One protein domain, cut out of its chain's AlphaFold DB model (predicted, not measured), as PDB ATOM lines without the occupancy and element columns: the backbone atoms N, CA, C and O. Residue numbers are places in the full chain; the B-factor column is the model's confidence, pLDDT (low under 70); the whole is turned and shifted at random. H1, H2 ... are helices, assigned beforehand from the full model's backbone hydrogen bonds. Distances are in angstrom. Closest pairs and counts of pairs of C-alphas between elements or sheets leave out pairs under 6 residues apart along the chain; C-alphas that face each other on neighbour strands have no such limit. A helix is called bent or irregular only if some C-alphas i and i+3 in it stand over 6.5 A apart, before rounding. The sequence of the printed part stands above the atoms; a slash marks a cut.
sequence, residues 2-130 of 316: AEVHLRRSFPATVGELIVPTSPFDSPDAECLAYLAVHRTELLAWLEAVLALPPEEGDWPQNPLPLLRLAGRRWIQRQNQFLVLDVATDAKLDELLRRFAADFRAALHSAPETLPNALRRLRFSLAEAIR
ATOM      1  N   ALA A   2     108.714 121.370 139.282       27.78
ATOM      2  CA  ALA A   2     109.830 120.920 138.421       27.78
ATOM      3  C   ALA A   2     109.856 119.393 138.137       27.78
ATOM      4  O   ALA A   2     110.184 118.952 137.038       27.78
ATOM      5  N   GLU A   3     109.422 118.572 139.100       27.80
ATOM      6  CA  GLU A   3     109.330 117.106 138.969       27.80
ATOM      7  C   GLU A   3     108.293 116.632 137.921       27.80
ATOM      8  O   GLU A   3     108.424 115.549 137.352       27.80
ATOM      9  N   VAL A   4     107.275 117.451 137.623       29.73
ATOM     10  CA  VAL A   4     106.216 117.139 136.642       29.73
ATOM     11  C   VAL A   4     106.709 117.364 135.207       29.73
ATOM     12  O   VAL A   4     106.283 116.653 134.298       29.73
ATOM     13  N   HIS A   5     107.646 118.295 135.000       35.72
ATOM     14  CA  HIS A   5     108.178 118.640 133.677       35.72
ATOM     15  C   HIS A   5     109.342 117.737 133.253       35.72
ATOM     16  O   HIS A   5     109.348 117.252 132.125       35.72
ATOM     17  N   LEU A   6     110.238 117.359 134.176       37.84
ATOM     18  CA  LEU A   6     111.278 116.349 133.910       37.84
ATOM     19  C   LEU A   6     110.695 114.984 133.491       37.84
ATOM     20  O   LEU A   6     111.304 114.272 132.695       37.84
ATOM     21  N   ARG A   7     109.485 114.637 133.963       39.38
ATOM     22  CA  ARG A   7     108.756 113.426 133.539       39.38
ATOM     23  C   ARG A   7     108.224 113.484 132.102       39.38
ATOM     24  O   ARG A   7     107.968 112.425 131.540       39.38
ATOM     25  N   ARG A   8     108.040 114.673 131.512       39.09
ATOM     26  CA  ARG A   8     107.529 114.835 130.135       39.09
ATOM     27  C   ARG A   8     108.613 114.767 129.063       39.09
ATOM     28  O   ARG A   8     108.273 114.596 127.898       39.09
ATOM     29  N   SER A   9     109.882 114.887 129.444       45.78
ATOM     30  CA  SER A   9     110.968 115.042 128.475       45.78
ATOM     31  C   SER A   9     111.716 113.748 128.176       45.78
ATOM     32  O   SER A   9     112.366 113.686 127.145       45.78
ATOM     33  N   PHE A  10     111.635 112.712 129.018       48.12
ATOM     34  CA  PHE A  10     112.345 111.449 128.779       48.12
ATOM     35  C   PHE A  10     111.577 110.538 127.803       48.12
ATOM     36  O   PHE A  10     110.361 110.414 127.956       48.12
ATOM     37  N   PRO A  11     112.251 109.855 126.855       52.56
ATOM     38  CA  PRO A  11     111.605 108.907 125.949       52.56
ATOM     39  C   PRO A  11     110.841 107.844 126.744       52.56
ATOM     40  O   PRO A  11     111.417 107.152 127.596       52.56
ATOM     41  N   ALA A  12     109.537 107.741 126.485       51.69
ATOM     42  CA  ALA A  12     108.633 106.820 127.161       51.69
ATOM     43  C   ALA A  12     108.783 105.386 126.635       51.69
ATOM     44  O   ALA A  12     108.450 104.443 127.356       51.69
ATOM     45  N   THR A  13     109.322 105.221 125.422       55.34
ATOM     46  CA  THR A  13     109.526 103.928 124.750       55.34
ATOM     47  C   THR A  13     110.924 103.798 124.119       55.34
ATOM     48  O   THR A  13     111.534 104.799 123.740       55.34
ATOM     49  N   VAL A  14     111.433 102.568 123.913       54.84
ATOM     50  CA  VAL A  14     112.631 102.325 123.064       54.84
ATOM     51  C   VAL A  14     112.424 102.868 121.647       54.84
ATOM     52  O   VAL A  14     113.354 103.399 121.049       54.84
ATOM     53  N   GLY A  15     111.203 102.773 121.111       53.44
ATOM     54  CA  GLY A  15     110.870 103.292 119.782       53.44
ATOM     55  C   GLY A  15     111.116 104.800 119.666       53.44
ATOM     56  O   GLY A  15     111.680 105.260 118.676       53.44
ATOM     57  N   GLU A  16     110.807 105.564 120.715       60.28
ATOM     58  CA  GLU A  16     111.086 107.007 120.786       60.28
ATOM     59  C   GLU A  16     112.583 107.351 120.843       60.28
ATOM     60  O   GLU A  16     112.970 108.488 120.563       60.28
ATOM     61  N   LEU A  17     113.449 106.384 121.161       56.50
ATOM     62  CA  LEU A  17     114.898 106.560 121.057       56.50
ATOM     63  C   LEU A  17     115.402 106.450 119.624       56.50
ATOM     64  O   LEU A  17     116.479 106.961 119.331       56.50
ATOM     65  N   ILE A  18     114.650 105.787 118.748       59.25
ATOM     66  CA  ILE A  18     115.084 105.414 117.397       59.25
ATOM     67  C   ILE A  18     114.446 106.332 116.342       59.25
ATOM     68  O   ILE A  18     114.937 106.424 115.217       59.25
ATOM     69  N   VAL A  19     113.395 107.083 116.693       58.56
ATOM     70  CA  VAL A  19     112.793 108.071 115.782       58.56
ATOM     71  C   VAL A  19     113.750 109.238 115.482       58.56
ATOM     72  O   VAL A  19     114.510 109.657 116.357       58.56
ATOM     73  N   PRO A  20     113.730 109.816 114.265       54.09
ATOM     74  CA  PRO A  20     114.656 110.888 113.884       54.09
ATOM     75  C   PRO A  20     114.573 112.138 114.769       54.09
ATOM     76  O   PRO A  20     115.585 112.788 115.013       54.09
ATOM     77  N   THR A  21     113.383 112.445 115.285       57.28
ATOM     78  CA  THR A  21     113.106 113.619 116.121       57.28
ATOM     79  C   THR A  21     112.381 113.196 117.388       57.28
ATOM     80  O   THR A  21     111.329 112.561 117.302       57.28
ATOM     81  N   SER A  22     112.916 113.568 118.550       64.25
ATOM     82  CA  SER A  22     112.291 113.321 119.852       64.25
ATOM     83  C   SER A  22     112.064 114.644 120.595       64.25
ATOM     84  O   SER A  22     112.934 115.514 120.522       64.25
ATOM     85  N   PRO A  23     110.965 114.809 121.361       59.50
ATOM     86  CA  PRO A  23     110.816 115.926 122.303       59.50
ATOM     87  C   PRO A  23     111.985 116.021 123.298       59.50
ATOM     88  O   PRO A  23     112.300 117.104 123.778       59.50
ATOM     89  N   PHE A  24     112.677 114.902 123.547       63.31
ATOM     90  CA  PHE A  24     113.905 114.842 124.344       63.31
ATOM     91  C   PHE A  24     115.074 115.631 123.734       63.31
ATOM     92  O   PHE A  24     115.960 116.077 124.457       63.31
ATOM     93  N   ASP A  25     115.092 115.830 122.414       69.56
ATOM     94  CA  ASP A  25     116.189 116.519 121.732       69.56
ATOM     95  C   ASP A  25     116.134 118.045 121.939       69.56
ATOM     96  O   ASP A  25     117.004 118.758 121.446       69.56
ATOM     97  N   SER A  26     115.100 118.587 122.591       73.62
ATOM     98  CA  SER A  26     114.884 120.034 122.725       73.62
ATOM     99  C   SER A  26     114.352 120.386 124.118       73.62
ATOM    100  O   SER A  26     113.143 120.323 124.337       73.62
ATOM    101  N   PRO A  27     115.230 120.754 125.071       73.81
ATOM    102  CA  PRO A  27     114.799 121.189 126.394       73.81
ATOM    103  C   PRO A  27     113.938 122.450 126.275       73.81
ATOM    104  O   PRO A  27     114.245 123.353 125.494       73.81
ATOM    105  N   ASP A  28     112.858 122.507 127.051       77.94
ATOM    106  CA  ASP A  28     111.991 123.682 127.093       77.94
ATOM    107  C   ASP A  28     112.660 124.865 127.820       77.94
ATOM    108  O   ASP A  28     113.724 124.748 128.439       77.94
ATOM    109  N   ALA A  29     112.040 126.045 127.722       78.44
ATOM    110  CA  ALA A  29     112.575 127.271 128.312       78.44
ATOM    111  C   ALA A  29     112.726 127.181 129.842       78.44
ATOM    112  O   ALA A  29     113.642 127.785 130.399       78.44
ATOM    113  N   GLU A  30     111.863 126.419 130.519       77.56
ATOM    114  CA  GLU A  30     111.923 126.215 131.969       77.56
ATOM    115  C   GLU A  30     113.123 125.342 132.353       77.56
ATOM    116  O   GLU A  30     113.884 125.697 133.252       77.56
ATOM    117  N   CYS A  31     113.355 124.248 131.623       77.06
ATOM    118  CA  CYS A  31     114.529 123.398 131.775       77.06
ATOM    119  C   CYS A  31     115.817 124.190 131.529       77.06
ATOM    120  O   CYS A  31     116.739 124.133 132.342       77.06
ATOM    121  N   LEU A  32     115.871 124.989 130.459       80.81
ATOM    122  CA  LEU A  32     117.021 125.847 130.168       80.81
ATOM    123  C   LEU A  32     117.267 126.885 131.273       80.81
ATOM    124  O   LEU A  32     118.413 127.069 131.688       80.81
ATOM    125  N   ALA A  33     116.212 127.525 131.785       80.00
ATOM    126  CA  ALA A  33     116.317 128.466 132.897       80.00
ATOM    127  C   ALA A  33     116.823 127.782 134.177       80.00
ATOM    128  O   ALA A  33     117.710 128.307 134.849       80.00
ATOM    129  N   TYR A  34     116.323 126.581 134.481       80.81
ATOM    130  CA  TYR A  34     116.771 125.786 135.621       80.81
ATOM    131  C   TYR A  34     118.256 125.406 135.505       80.81
ATOM    132  O   TYR A  34     119.029 125.620 136.440       80.81
ATOM    133  N   LEU A  35     118.688 124.910 134.341       82.44
ATOM    134  CA  LEU A  35     120.092 124.571 134.083       82.44
ATOM    135  C   LEU A  35     121.011 125.792 134.204       82.44
ATOM    136  O   LEU A  35     122.137 125.660 134.679       82.44
ATOM    137  N   ALA A  36     120.540 126.976 133.802       82.00
ATOM    138  CA  ALA A  36     121.296 128.215 133.946       82.00
ATOM    139  C   ALA A  36     121.492 128.603 135.421       82.00
ATOM    140  O   ALA A  36     122.606 128.960 135.808       82.00
ATOM    141  N   VAL A  37     120.445 128.485 136.248       86.88
ATOM    142  CA  VAL A  37     120.504 128.768 137.695       86.88
ATOM    143  C   VAL A  37     121.444 127.799 138.415       86.88
ATOM    144  O   VAL A  37     122.260 128.227 139.226       86.88
ATOM    145  N   HIS A  38     121.387 126.508 138.080       84.56
ATOM    146  CA  HIS A  38     122.155 125.452 138.752       84.56
ATOM    147  C   HIS A  38     123.476 125.096 138.053       84.56
ATOM    148  O   HIS A  38     124.094 124.077 138.357       84.56
ATOM    149  N   ARG A  39     123.940 125.925 137.109       85.25
ATOM    150  CA  ARG A  39     125.078 125.616 136.227       85.25
ATOM    151  C   ARG A  39     126.338 125.205 136.987       85.25
ATOM    152  O   ARG A  39     126.967 124.219 136.622       85.25
ATOM    153  N   THR A  40     126.710 125.946 138.029       86.81
ATOM    154  CA  THR A  40     127.930 125.680 138.810       86.81
ATOM    155  C   THR A  40     127.854 124.339 139.540       86.81
ATOM    156  O   THR A  40     128.805 123.562 139.497       86.81
ATOM    157  N   GLU A  41     126.713 124.048 140.166       86.75
ATOM    158  CA  GLU A  41     126.466 122.789 140.880       86.75
ATOM    159  C   GLU A  41     126.477 121.601 139.912       86.75
ATOM    160  O   GLU A  41     127.128 120.590 140.167       86.75
ATOM    161  N   LEU A  42     125.821 121.754 138.757       84.00
ATOM    162  CA  LEU A  42     125.784 120.742 137.702       84.00
ATOM    163  C   LEU A  42     127.167 120.475 137.108       84.00
ATOM    164  O   LEU A  42     127.514 119.320 136.890       84.00
ATOM    165  N   LEU A  43     127.974 121.510 136.864       87.25
ATOM    166  CA  LEU A  43     129.342 121.340 136.373       87.25
ATOM    167  C   LEU A  43     130.197 120.561 137.374       87.25
ATOM    168  O   LEU A  43     130.839 119.592 136.982       87.25
ATOM    169  N   ALA A  44     130.155 120.921 138.660       86.75
ATOM    170  CA  ALA A  44     130.871 120.188 139.704       86.75
ATOM    171  C   ALA A  44     130.428 118.716 139.778       86.75
ATOM    172  O   ALA A  44     131.253 117.812 139.910       86.75
ATOM    173  N   TRP A  45     129.127 118.468 139.627       85.75
ATOM    174  CA  TRP A  45     128.567 117.122 139.597       85.75
ATOM    175  C   TRP A  45     129.028 116.315 138.370       85.75
ATOM    176  O   TRP A  45     129.392 115.149 138.503       85.75
ATOM    177  N   LEU A  46     129.083 116.924 137.181       86.81
ATOM    178  CA  LEU A  46     129.585 116.277 135.961       86.81
ATOM    179  C   LEU A  46     131.081 115.973 136.052       86.81
ATOM    180  O   LEU A  46     131.509 114.912 135.609       86.81
ATOM    181  N   GLU A  47     131.875 116.862 136.651       88.19
ATOM    182  CA  GLU A  47     133.294 116.597 136.921       88.19
ATOM    183  C   GLU A  47     133.472 115.380 137.832       88.19
ATOM    184  O   GLU A  47     134.305 114.515 137.558       88.19
ATOM    185  N   ALA A  48     132.630 115.252 138.862       84.75
ATOM    186  CA  ALA A  48     132.630 114.081 139.732       84.75
ATOM    187  C   ALA A  48     132.269 112.785 138.975       84.75
ATOM    188  O   ALA A  48     132.866 111.744 139.239       84.75
ATOM    189  N   VAL A  49     131.356 112.830 137.990       84.69
ATOM    190  CA  VAL A  49     131.089 111.678 137.094       84.69
ATOM    191  C   VAL A  49     132.336 111.300 136.285       84.69
ATOM    192  O   VAL A  49     132.572 110.118 136.032       84.69
ATOM    193  N   LEU A  50     133.111 112.289 135.829       86.94
ATOM    194  CA  LEU A  50     134.236 112.100 134.909       86.94
ATOM    195  C   LEU A  50     135.534 111.659 135.596       86.94
ATOM    196  O   LEU A  50     136.367 111.031 134.940       86.94
ATOM    197  N   ALA A  51     135.696 111.915 136.893       83.19
ATOM    198  CA  ALA A  51     136.858 111.480 137.666       83.19
ATOM    199  C   ALA A  51     136.995 109.932 137.739       83.19
ATOM    200  O   ALA A  51     136.014 109.189 137.603       83.19
ATOM    201  N   LEU A  52     138.226 109.426 137.921       66.75
ATOM    202  CA  LEU A  52     138.570 107.995 138.074       66.75
ATOM    203  C   LEU A  52     139.219 107.714 139.454       66.75
ATOM    204  O   LEU A  52     140.006 108.560 139.879       66.75
ATOM    205  N   PRO A  53     139.024 106.524 140.081       64.12
ATOM    206  CA  PRO A  53     138.038 105.481 139.791       64.12
ATOM    207  C   PRO A  53     136.782 105.568 140.699       64.12
ATOM    208  O   PRO A  53     136.834 106.112 141.799       64.12
ATOM    209  N   PRO A  54     135.641 105.016 140.245       54.66
ATOM    210  CA  PRO A  54     134.301 105.203 140.820       54.66
ATOM    211  C   PRO A  54     133.998 104.349 142.064       54.66
ATOM    212  O   PRO A  54     132.829 104.074 142.330       54.66
ATOM    213  N   GLU A  55     135.007 103.873 142.789       53.25
ATOM    214  CA  GLU A  55     134.808 102.848 143.829       53.25
ATOM    215  C   GLU A  55     134.878 103.380 145.263       53.25
ATOM    216  O   GLU A  55     134.485 102.675 146.188       53.25
ATOM    217  N   GLU A  56     135.263 104.642 145.461       52.97
ATOM    218  CA  GLU A  56     135.338 105.244 146.793       52.97
ATOM    219  C   GLU A  56     134.613 106.591 146.822       52.97
ATOM    220  O   GLU A  56     135.027 107.566 146.196       52.97
ATOM    221  N   GLY A  57     133.493 106.636 147.544       54.72
ATOM    222  CA  GLY A  57     132.738 107.858 147.795       54.72
ATOM    223  C   GLY A  57     131.235 107.620 147.793       54.72
ATOM    224  O   GLY A  57     130.692 107.021 146.866       54.72
ATOM    225  N   ASP A  58     130.567 108.116 148.831       62.41
ATOM    226  CA  ASP A  58     129.115 108.238 148.844       62.41
ATOM    227  C   ASP A  58     128.669 109.423 147.972       62.41
ATOM    228  O   ASP A  58     129.460 110.233 147.477       62.41
ATOM    229  N   TRP A  59     127.362 109.530 147.758       59.31
ATOM    230  CA  TRP A  59     126.780 110.765 147.247       59.31
ATOM    231  C   TRP A  59     127.115 111.943 148.183       59.31
ATOM    232  O   TRP A  59     126.926 111.798 149.394       59.31
ATOM    233  N   PRO A  60     127.493 113.133 147.666       63.75
ATOM    234  CA  PRO A  60     127.543 113.558 146.257       63.75
ATOM    235  C   PRO A  60     128.899 113.392 145.546       63.75
ATOM    236  O   PRO A  60     129.016 113.780 144.386       63.75
ATOM    237  N   GLN A  61     129.921 112.848 146.206       68.31
ATOM    238  CA  GLN A  61     131.294 112.799 145.690       68.31
ATOM    239  C   GLN A  61     131.464 111.828 144.514       68.31
ATOM    240  O   GLN A  61     132.384 111.991 143.717       68.31
ATOM    241  N   ASN A  62     130.563 110.853 144.380       75.12
ATOM    242  CA  ASN A  62     130.567 109.887 143.288       75.12
ATOM    243  C   ASN A  62     129.141 109.624 142.764       75.12
ATOM    244  O   ASN A  62     128.433 108.736 143.247       75.12
ATOM    245  N   PRO A  63     128.673 110.404 141.780       79.69
ATOM    246  CA  PRO A  63     127.313 110.284 141.257       79.69
ATOM    247  C   PRO A  63     127.106 109.138 140.251       79.69
ATOM    248  O   PRO A  63     125.959 108.800 139.942       79.69
ATOM    249  N   LEU A  64     128.178 108.526 139.738       82.69
ATOM    250  CA  LEU A  64     128.087 107.517 138.678       82.69
ATOM    251  C   LEU A  64     127.258 106.277 139.076       82.69
ATOM    252  O   LEU A  64     126.403 105.888 138.280       82.69
ATOM    253  N   PRO A  65     127.397 105.684 140.282       80.38
ATOM    254  CA  PRO A  65     126.565 104.551 140.696       80.38
ATOM    255  C   PRO A  65     125.059 104.849 140.683       80.38
ATOM    256  O   PRO A  65     124.262 103.996 140.290       80.38
ATOM    257  N   LEU A  66     124.651 106.067 141.062       77.69
ATOM    258  CA  LEU A  66     123.243 106.475 141.023       77.69
ATOM    259  C   LEU A  66     122.738 106.632 139.588       77.69
ATOM    260  O   LEU A  66     121.631 106.191 139.282       77.69
ATOM    261  N   LEU A  67     123.548 107.212 138.698       79.69
ATOM    262  CA  LEU A  67     123.201 107.306 137.280       79.69
ATOM    263  C   LEU A  67     123.114 105.940 136.623       79.69
ATOM    264  O   LEU A  67     122.185 105.696 135.856       79.69
ATOM    265  N   ARG A  68     124.034 105.032 136.959       84.62
ATOM    266  CA  ARG A  68     123.985 103.645 136.505       84.62
ATOM    267  C   ARG A  68     122.694 102.989 136.968       84.62
ATOM    268  O   ARG A  68     121.988 102.409 136.152       84.62
ATOM    269  N   LEU A  69     122.332 103.129 138.245       78.44
ATOM    270  CA  LEU A  69     121.079 102.590 138.772       78.44
ATOM    271  C   LEU A  69     119.851 103.170 138.050       78.44
ATOM    272  O   LEU A  69     118.957 102.417 137.662       78.44
ATOM    273  N   ALA A  70     119.811 104.487 137.833       77.00
ATOM    274  CA  ALA A  70     118.732 105.149 137.104       77.00
ATOM    275  C   ALA A  70     118.651 104.673 135.642       77.00
ATOM    276  O   ALA A  70     117.567 104.343 135.159       77.00
ATOM    277  N   GLY A  71     119.798 104.559 134.967       78.88
ATOM    278  CA  GLY A  71     119.917 104.033 133.611       78.88
ATOM    279  C   GLY A  71     119.450 102.583 133.514       78.88
ATOM    280  O   GLY A  71     118.619 102.275 132.664       78.88
ATOM    281  N   ARG A  72     119.886 101.707 134.431       79.25
ATOM    282  CA  ARG A  72     119.428 100.308 134.519       79.25
ATOM    283  C   ARG A  72     117.912 100.232 134.672       79.25
ATOM    284  O   ARG A  72     117.268  99.506 133.921       79.25
ATOM    285  N   ARG A  73     117.340 100.999 135.609       74.75
ATOM    286  CA  ARG A  73     115.885 101.045 135.839       74.75
ATOM    287  C   ARG A  73     115.135 101.471 134.589       74.75
ATOM    288  O   ARG A  73     114.138 100.849 134.237       74.75
ATOM    289  N   TRP A  74     115.611 102.513 133.915       75.06
ATOM    290  CA  TRP A  74     114.982 102.966 132.687       75.06
ATOM    291  C   TRP A  74     115.101 101.905 131.582       75.06
ATOM    292  O   TRP A  74     114.072 101.483 131.072       75.06
ATOM    293  N   ILE A  75     116.290 101.359 131.303       73.88
ATOM    294  CA  ILE A  75     116.485 100.285 130.306       73.88
ATOM    295  C   ILE A  75     115.567  99.082 130.587       73.88
ATOM    296  O   ILE A  75     114.921  98.568 129.677       73.88
ATOM    297  N   GLN A  76     115.456  98.654 131.846       71.88
ATOM    298  CA  GLN A  76     114.604  97.526 132.240       71.88
ATOM    299  C   GLN A  76     113.107  97.823 132.118       71.88
ATOM    300  O   GLN A  76     112.347  96.927 131.756       71.88
ATOM    301  N   ARG A  77     112.671  99.065 132.372       67.00
ATOM    302  CA  ARG A  77     111.282  99.488 132.109       67.00
ATOM    303  C   ARG A  77     110.933  99.397 130.629       67.00
ATOM    304  O   ARG A  77     109.799  99.078 130.281       67.00
ATOM    305  N   GLN A  78     111.925  99.666 129.788       64.88
ATOM    306  CA  GLN A  78     111.799  99.683 128.343       64.88
ATOM    307  C   GLN A  78     111.868  98.287 127.709       64.88
ATOM    308  O   GLN A  78     111.182  98.016 126.723       64.88
ATOM    309  N   ASN A  79     112.674  97.388 128.276       67.62
ATOM    310  CA  ASN A  79     112.745  95.992 127.870       67.62
ATOM    311  C   ASN A  79     113.135  95.106 129.063       67.62
ATOM    312  O   ASN A  79     114.310  94.975 129.416       67.62
ATOM    313  N   GLN A  80     112.135  94.450 129.651       69.19
ATOM    314  CA  GLN A  80     112.319  93.592 130.826       69.19
ATOM    315  C   GLN A  80     113.187  92.345 130.577       69.19
ATOM    316  O   GLN A  80     113.667  91.733 131.533       69.19
ATOM    317  N   PHE A  81     113.402  91.961 129.315       69.44
ATOM    318  CA  PHE A  81     114.189  90.779 128.952       69.44
ATOM    319  C   PHE A  81     115.690  91.063 128.844       69.44
ATOM    320  O   PHE A  81     116.478  90.127 128.695       69.44
ATOM    321  N   LEU A  82     116.112  92.329 128.932       70.00
ATOM    322  CA  LEU A  82     117.530  92.672 128.911       70.00
ATOM    323  C   LEU A  82     118.220  92.206 130.193       70.00
ATOM    324  O   LEU A  82     117.896  92.630 131.306       70.00
ATOM    325  N   VAL A  83     119.220  91.346 130.015       69.12
ATOM    326  CA  VAL A  83     120.144  90.954 131.076       69.12
ATOM    327  C   VAL A  83     121.194  92.052 131.204       69.12
ATOM    328  O   VAL A  83     121.958  92.292 130.277       69.12
ATOM    329  N   LEU A  84     121.210  92.731 132.352       73.50
ATOM    330  CA  LEU A  84     122.189  93.774 132.660       73.50
ATOM    331  C   LEU A  84     123.272  93.185 133.572       73.50
ATOM    332  O   LEU A  84     123.136  93.187 134.801       73.50
ATOM    333  N   ASP A  85     124.303  92.629 132.947       72.69
ATOM    334  CA  ASP A  85     125.478  92.047 133.598       72.69
ATOM    335  C   ASP A  85     126.600  93.084 133.818       72.69
ATOM    336  O   ASP A  85     126.450  94.266 133.509       72.69
ATOM    337  N   VAL A  86     127.739  92.637 134.356       75.88
ATOM    338  CA  VAL A  86     128.909  93.500 134.619       75.88
ATOM    339  C   VAL A  86     129.441  94.139 133.330       75.88
ATOM    340  O   VAL A  86     129.835  95.304 133.331       75.88
ATOM    341  N   ALA A  87     129.420  93.410 132.212       75.75
ATOM    342  CA  ALA A  87     129.846  93.944 130.921       75.75
ATOM    343  C   ALA A  87     128.897  95.048 130.423       75.75
ATOM    344  O   ALA A  87     129.336  96.046 129.851       75.75
ATOM    345  N   THR A  88     127.597  94.889 130.665       76.38
ATOM    346  CA  THR A  88     126.578  95.888 130.341       76.38
ATOM    347  C   THR A  88     126.692  97.116 131.239       76.38
ATOM    348  O   THR A  88     126.567  98.231 130.743       76.38
ATOM    349  N   ASP A  89     127.007  96.937 132.523       81.12
ATOM    350  CA  ASP A  89     127.292  98.047 133.438       81.12
ATOM    351  C   ASP A  89     128.507  98.858 132.995       81.12
ATOM    352  O   ASP A  89     128.435 100.084 132.961       81.12
ATOM    353  N   ALA A  90     129.589  98.195 132.581       82.38
ATOM    354  CA  ALA A  90     130.773  98.880 132.068       82.38
ATOM    355  C   ALA A  90     130.455  99.712 130.811       82.38
ATOM    356  O   ALA A  90     130.880 100.863 130.697       82.38
ATOM    357  N   LYS A  91     129.654  99.165 129.887       81.69
ATOM    358  CA  LYS A  91     129.176  99.903 128.705       81.69
ATOM    359  C   LYS A  91     128.270 101.073 129.086       81.69
ATOM    360  O   LYS A  91     128.388 102.152 128.507       81.69
ATOM    361  N   LEU A  92     127.367 100.873 130.047       83.50
ATOM    362  CA  LEU A  92     126.468 101.919 130.528       83.50
ATOM    363  C   LEU A  92     127.254 103.054 131.192       83.50
ATOM    364  O   LEU A  92     126.990 104.216 130.910       83.50
ATOM    365  N   ASP A  93     128.261 102.738 132.000       86.06
ATOM    366  CA  ASP A  93     129.153 103.737 132.587       86.06
ATOM    367  C   ASP A  93     129.903 104.538 131.533       86.06
ATOM    368  O   ASP A  93     129.991 105.760 131.625       86.06
ATOM    369  N   GLU A  94     130.435 103.864 130.517       86.31
ATOM    370  CA  GLU A  94     131.139 104.512 129.417       86.31
ATOM    371  C   GLU A  94     130.211 105.479 128.662       86.31
ATOM    372  O   GLU A  94     130.591 106.610 128.348       86.31
ATOM    373  N   LEU A  95     128.963 105.071 128.416       84.12
ATOM    374  CA  LEU A  95     127.928 105.926 127.835       84.12
ATOM    375  C   LEU A  95     127.599 107.133 128.717       84.12
ATOM    376  O   LEU A  95     127.561 108.257 128.218       84.12
ATOM    377  N   LEU A  96     127.389 106.913 130.013       84.94
ATOM    378  CA  LEU A  96     127.074 107.971 130.970       84.94
ATOM    379  C   LEU A  96     128.234 108.965 131.116       84.94
ATOM    380  O   LEU A  96     127.996 110.167 131.185       84.94
ATOM    381  N   ARG A  97     129.486 108.495 131.085       86.94
ATOM    382  CA  ARG A  97     130.686 109.349 131.097       86.94
ATOM    383  C   ARG A  97     130.818 110.164 129.815       86.94
ATOM    384  O   ARG A  97     131.060 111.365 129.890       86.94
ATOM    385  N   ARG A  98     130.610 109.552 128.644       86.06
ATOM    386  CA  ARG A  98     130.568 110.286 127.364       86.06
ATOM    387  C   ARG A  98     129.509 111.381 127.391       86.06
ATOM    388  O   ARG A  98     129.795 112.520 127.031       86.06
ATOM    389  N   PHE A  99     128.314 111.054 127.875       83.88
ATOM    390  CA  PHE A  99     127.254 112.037 128.032       83.88
ATOM    391  C   PHE A  99     127.634 113.153 128.998       83.88
ATOM    392  O   PHE A  99     127.431 114.319 128.674       83.88
ATOM    393  N   ALA A 100     128.218 112.825 130.152       86.12
ATOM    394  CA  ALA A 100     128.644 113.830 131.113       86.12
ATOM    395  C   ALA A 100     129.680 114.792 130.509       86.12
ATOM    396  O   ALA A 100     129.576 116.001 130.705       86.12
ATOM    397  N   ALA A 101     130.630 114.285 129.717       87.56
ATOM    398  CA  ALA A 101     131.614 115.107 129.014       87.56
ATOM    399  C   ALA A 101     130.959 116.044 127.987       87.56
ATOM    400  O   ALA A 101     131.258 117.241 127.969       87.56
ATOM    401  N   ASP A 102     130.039 115.519 127.179       84.00
ATOM    402  CA  ASP A 102     129.296 116.285 126.176       84.00
ATOM    403  C   ASP A 102     128.410 117.361 126.811       84.00
ATOM    404  O   ASP A 102     128.394 118.511 126.368       84.00
ATOM    405  N   PHE A 103     127.690 117.001 127.873       84.06
ATOM    406  CA  PHE A 103     126.811 117.905 128.604       84.06
ATOM    407  C   PHE A 103     127.613 118.992 129.322       84.06
ATOM    408  O   PHE A 103     127.238 120.162 129.287       84.06
ATOM    409  N   ARG A 104     128.766 118.641 129.904       87.62
ATOM    410  CA  ARG A 104     129.709 119.600 130.493       87.62
ATOM    411  C   ARG A 104     130.214 120.584 129.441       87.62
ATOM    412  O   ARG A 104     130.194 121.792 129.670       87.62
ATOM    413  N   ALA A 105     130.640 120.089 128.279       85.31
ATOM    414  CA  ALA A 105     131.089 120.938 127.180       85.31
ATOM    415  C   ALA A 105     129.977 121.896 126.725       85.31
ATOM    416  O   ALA A 105     130.238 123.087 126.528       85.31
ATOM    417  N   ALA A 106     128.737 121.408 126.637       83.00
ATOM    418  CA  ALA A 106     127.580 122.224 126.290       83.00
ATOM    419  C   ALA A 106     127.287 123.303 127.343       83.00
ATOM    420  O   ALA A 106     127.092 124.472 127.006       83.00
ATOM    421  N   LEU A 107     127.349 122.935 128.626       82.94
ATOM    422  CA  LEU A 107     127.201 123.878 129.726       82.94
ATOM    423  C   LEU A 107     128.317 124.922 129.755       82.94
ATOM    424  O   LEU A 107     128.040 126.028 130.198       82.94
ATOM    425  N   HIS A 108     129.547 124.642 129.315       83.19
ATOM    426  CA  HIS A 108     130.618 125.649 129.255       83.19
ATOM    427  C   HIS A 108     130.495 126.606 128.066       83.19
ATOM    428  O   HIS A 108     130.735 127.800 128.237       83.19
ATOM    429  N   SER A 109     130.139 126.090 126.889       77.25
ATOM    430  CA  SER A 109     130.249 126.811 125.613       77.25
ATOM    431  C   SER A 109     129.028 127.676 125.293       77.25
ATOM    432  O   SER A 109     129.178 128.884 125.134       77.25
ATOM    433  N   ALA A 110     127.831 127.088 125.221       70.12
ATOM    434  CA  ALA A 110     126.559 127.797 125.055       70.12
ATOM    435  C   ALA A 110     125.375 126.821 125.222       70.12
ATOM    436  O   ALA A 110     125.439 125.714 124.675       70.12
ATOM    437  N   PRO A 111     124.252 127.234 125.853       67.06
ATOM    438  CA  PRO A 111     123.047 126.404 125.991       67.06
ATOM    439  C   PRO A 111     122.499 125.847 124.664       67.06
ATOM    440  O   PRO A 111     121.873 124.794 124.654       67.06
ATOM    441  N   GLU A 112     122.776 126.499 123.532       68.31
ATOM    442  CA  GLU A 112     122.331 126.085 122.190       68.31
ATOM    443  C   GLU A 112     122.934 124.751 121.713       68.31
ATOM    444  O   GLU A 112     122.415 124.106 120.804       68.31
ATOM    445  N   THR A 113     124.022 124.299 122.339       75.38
ATOM    446  CA  THR A 113     124.676 123.020 122.014       75.38
ATOM    447  C   THR A 113     124.078 121.828 122.770       75.38
ATOM    448  O   THR A 113     124.307 120.674 122.392       75.38
ATOM    449  N   LEU A 114     123.260 122.093 123.792       75.38
ATOM    450  CA  LEU A 114     122.619 121.089 124.637       75.38
ATOM    451  C   LEU A 114     121.696 120.120 123.861       75.38
ATOM    452  O   LEU A 114     121.833 118.911 124.064       75.38
ATOM    453  N   PRO A 115     120.844 120.575 122.917       79.19
ATOM    454  CA  PRO A 115     120.093 119.695 122.015       79.19
ATOM    455  C   PRO A 115     120.939 118.611 121.335       79.19
ATOM    456  O   PRO A 115     120.532 117.454 121.233       79.19
ATOM    457  N   ASN A 116     122.148 118.959 120.886       78.00
ATOM    458  CA  ASN A 116     123.024 118.015 120.193       78.00
ATOM    459  C   ASN A 116     123.624 116.980 121.151       78.00
ATOM    460  O   ASN A 116     123.741 115.813 120.775       78.00
ATOM    461  N   ALA A 117     123.972 117.378 122.378       74.94
ATOM    462  CA  ALA A 117     124.438 116.452 123.412       74.94
ATOM    463  C   ALA A 117     123.339 115.445 123.805       74.94
ATOM    464  O   ALA A 117     123.597 114.243 123.871       74.94
ATOM    465  N   LEU A 118     122.098 115.914 123.984       74.69
ATOM    466  CA  LEU A 118     120.939 115.060 124.277       74.69
ATOM    467  C   LEU A 118     120.650 114.082 123.134       74.69
ATOM    468  O   LEU A 118     120.476 112.886 123.371       74.69
ATOM    469  N   ARG A 119     120.699 114.556 121.884       76.56
ATOM    470  CA  ARG A 119     120.506 113.707 120.703       76.56
ATOM    471  C   ARG A 119     121.564 112.604 120.608       76.56
ATOM    472  O   ARG A 119     121.227 111.457 120.321       76.56
ATOM    473  N   ARG A 120     122.838 112.922 120.875       75.69
ATOM    474  CA  ARG A 120     123.921 111.921 120.892       75.69
ATOM    475  C   ARG A 120     123.711 110.875 121.984       75.69
ATOM    476  O   ARG A 120     123.786 109.691 121.676       75.69
ATOM    477  N   LEU A 121     123.361 111.286 123.208       73.31
ATOM    478  CA  LEU A 121     123.006 110.346 124.281       73.31
ATOM    479  C   LEU A 121     121.872 109.414 123.854       73.31
ATOM    480  O   LEU A 121     121.974 108.202 124.032       73.31
ATOM    481  N   ARG A 122     120.803 109.975 123.279       75.00
ATOM    482  CA  ARG A 122     119.645 109.205 122.823       75.00
ATOM    483  C   ARG A 122     120.048 108.123 121.823       75.00
ATOM    484  O   ARG A 122     119.679 106.968 122.012       75.00
ATOM    485  N   PHE A 123     120.837 108.478 120.808       73.38
ATOM    486  CA  PHE A 123     121.318 107.515 119.817       73.38
ATOM    487  C   PHE A 123     122.228 106.449 120.425       73.38
ATOM    488  O   PHE A 123     122.032 105.267 120.161       73.38
ATOM    489  N   SER A 124     123.176 106.828 121.282       73.38
ATOM    490  CA  SER A 124     124.082 105.853 121.892       73.38
ATOM    491  C   SER A 124     123.369 104.911 122.874       73.38
ATOM    492  O   SER A 124     123.719 103.735 122.956       73.38
ATOM    493  N   LEU A 125     122.330 105.383 123.578       69.69
ATOM    494  CA  LEU A 125     121.441 104.519 124.364       69.69
ATOM    495  C   LEU A 125     120.643 103.574 123.463       69.69
ATOM    496  O   LEU A 125     120.563 102.385 123.760       69.69
ATOM    497  N   ALA A 126     120.086 104.077 122.357       70.00
ATOM    498  CA  ALA A 126     119.363 103.255 121.391       70.00
ATOM    499  C   ALA A 126     120.245 102.126 120.837       70.00
ATOM    500  O   ALA A 126     119.812 100.976 120.788       70.00
ATOM    501  N   GLU A 127     121.491 102.436 120.472       70.88
ATOM    502  CA  GLU A 127     122.459 101.445 119.998       70.88
ATOM    503  C   GLU A 127     122.817 100.418 121.072       70.88
ATOM    504  O   GLU A 127     122.829  99.224 120.783       70.88
ATOM    505  N   ALA A 128     123.061 100.845 122.314       67.38
ATOM    506  CA  ALA A 128     123.420  99.928 123.397       67.38
ATOM    507  C   ALA A 128     122.276  98.997 123.820       67.38
ATOM    508  O   ALA A 128     122.525  97.882 124.275       67.38
ATOM    509  N   ILE A 129     121.030  99.443 123.663       64.12
ATOM    510  CA  ILE A 129     119.824  98.654 123.946       64.12
ATOM    511  C   ILE A 129     119.506  97.692 122.794       64.12
ATOM    512  O   ILE A 129     118.830  96.678 122.998       64.12
ATOM    513  N   ARG A 130     119.992  97.971 121.578       65.00
ATOM    514  CA  ARG A 130     119.733  97.137 120.404       65.00
ATOM    515  C   ARG A 130     120.502  95.821 120.510       65.00
ATOM    516  O   ARG A 130     121.725  95.789 120.396       65.00
TER     517      ARG A 130
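AT A GLANCE: This is residues 2 to 130 of the 316 residues of the protein "Class I SAM-dependent methyltransferase" of Myxococcales bacterium (UniProt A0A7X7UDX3). Two long helices, H6 and H7, lie side by side as a hairpin, with shorter helices set over one face of it and along its sides. H5 crosses over one end of that face and H3 lies over the other end, while H4 packs along H6, H2 sits beside H7, and H1 lies farther out, touching no helix. The printed part has 129 residues with seven named helices, H1 to H7 along the chain, and no named strand; the class is all helix. It is compact, with a radius of gyration of the C-alphas of 14.6 A, and the C-alphas span 39 by 38 by 24 A.

HOW THE PARTS SIT: H6, residues 86 to 109, is the hub, touching three helices. With H7, residues 111 to 129, it forms a hairpin, a shallow tilt of 11 degrees, opposite ways; the closest C-alphas, of Ala 106 and Thr 113, are 5.2 A apart. H4, residues 39 to 50, touches H6 at its residues 97 to 107 alone, closest at the C-alphas of Leu 46 and Ala 100, 5.5 A; they run opposite ways at a shallow tilt of 34 degrees, only just short of steep. H5, residues 64 to 78, touches H6 at its residues 89 to 96 alone, closest at the C-alphas of Arg 68 and Asp 93, 6.5 A, and is only just about perpendicular to it at 70.1 degrees. H2, residues 14 to 18, touches H7 at its residues 122 to 126 alone, closest at the C-alphas of Leu 17 and Ala 126, 5.6 A. H3, residues 29 to 37, is close to but not clearly touching H7, with C-alphas of Leu 32 and Pro 111 7.4 A apart. H1, residues 2 to 9, and H3 are near each other. Every O i to N i+4 pair is within hydrogen-bond range in H3, H4, H5 and H6, against 13 of 15 in H7, 1 of 4 in H1 and 0 of 1 in H2; O i to N i+3 pairs within range are 2 of 5 in H1 and 2 of 2 in H2.

IN THESE COORDINATES: H6 measures 34.5 A from C-alpha 86 at (128.909, 93.500, 134.619) to C-alpha 109 at (130.249, 126.811, 125.613). H7 measures 28.0 A and ends at C-alpha 129 (119.824, 98.654, 123.946); it is only just irregular, with C-alphas 112 and 115 6.8 A apart. H5 measures 20.8 A, H4 16.4 A, H3 12.4 A, H1 11.6 A and H2 6.9 A.

THE WHOLE: The two C-alphas farthest apart, of Phe 81 and Ser 109, are 39.6 A from each other. The printed part has no cut, and its one long link, H4 to H5, is residues 51 to 63. The mean pLDDT of the printed part is 71.8; 46 residues are under 70, among them 2 to 25 and 52 to 61.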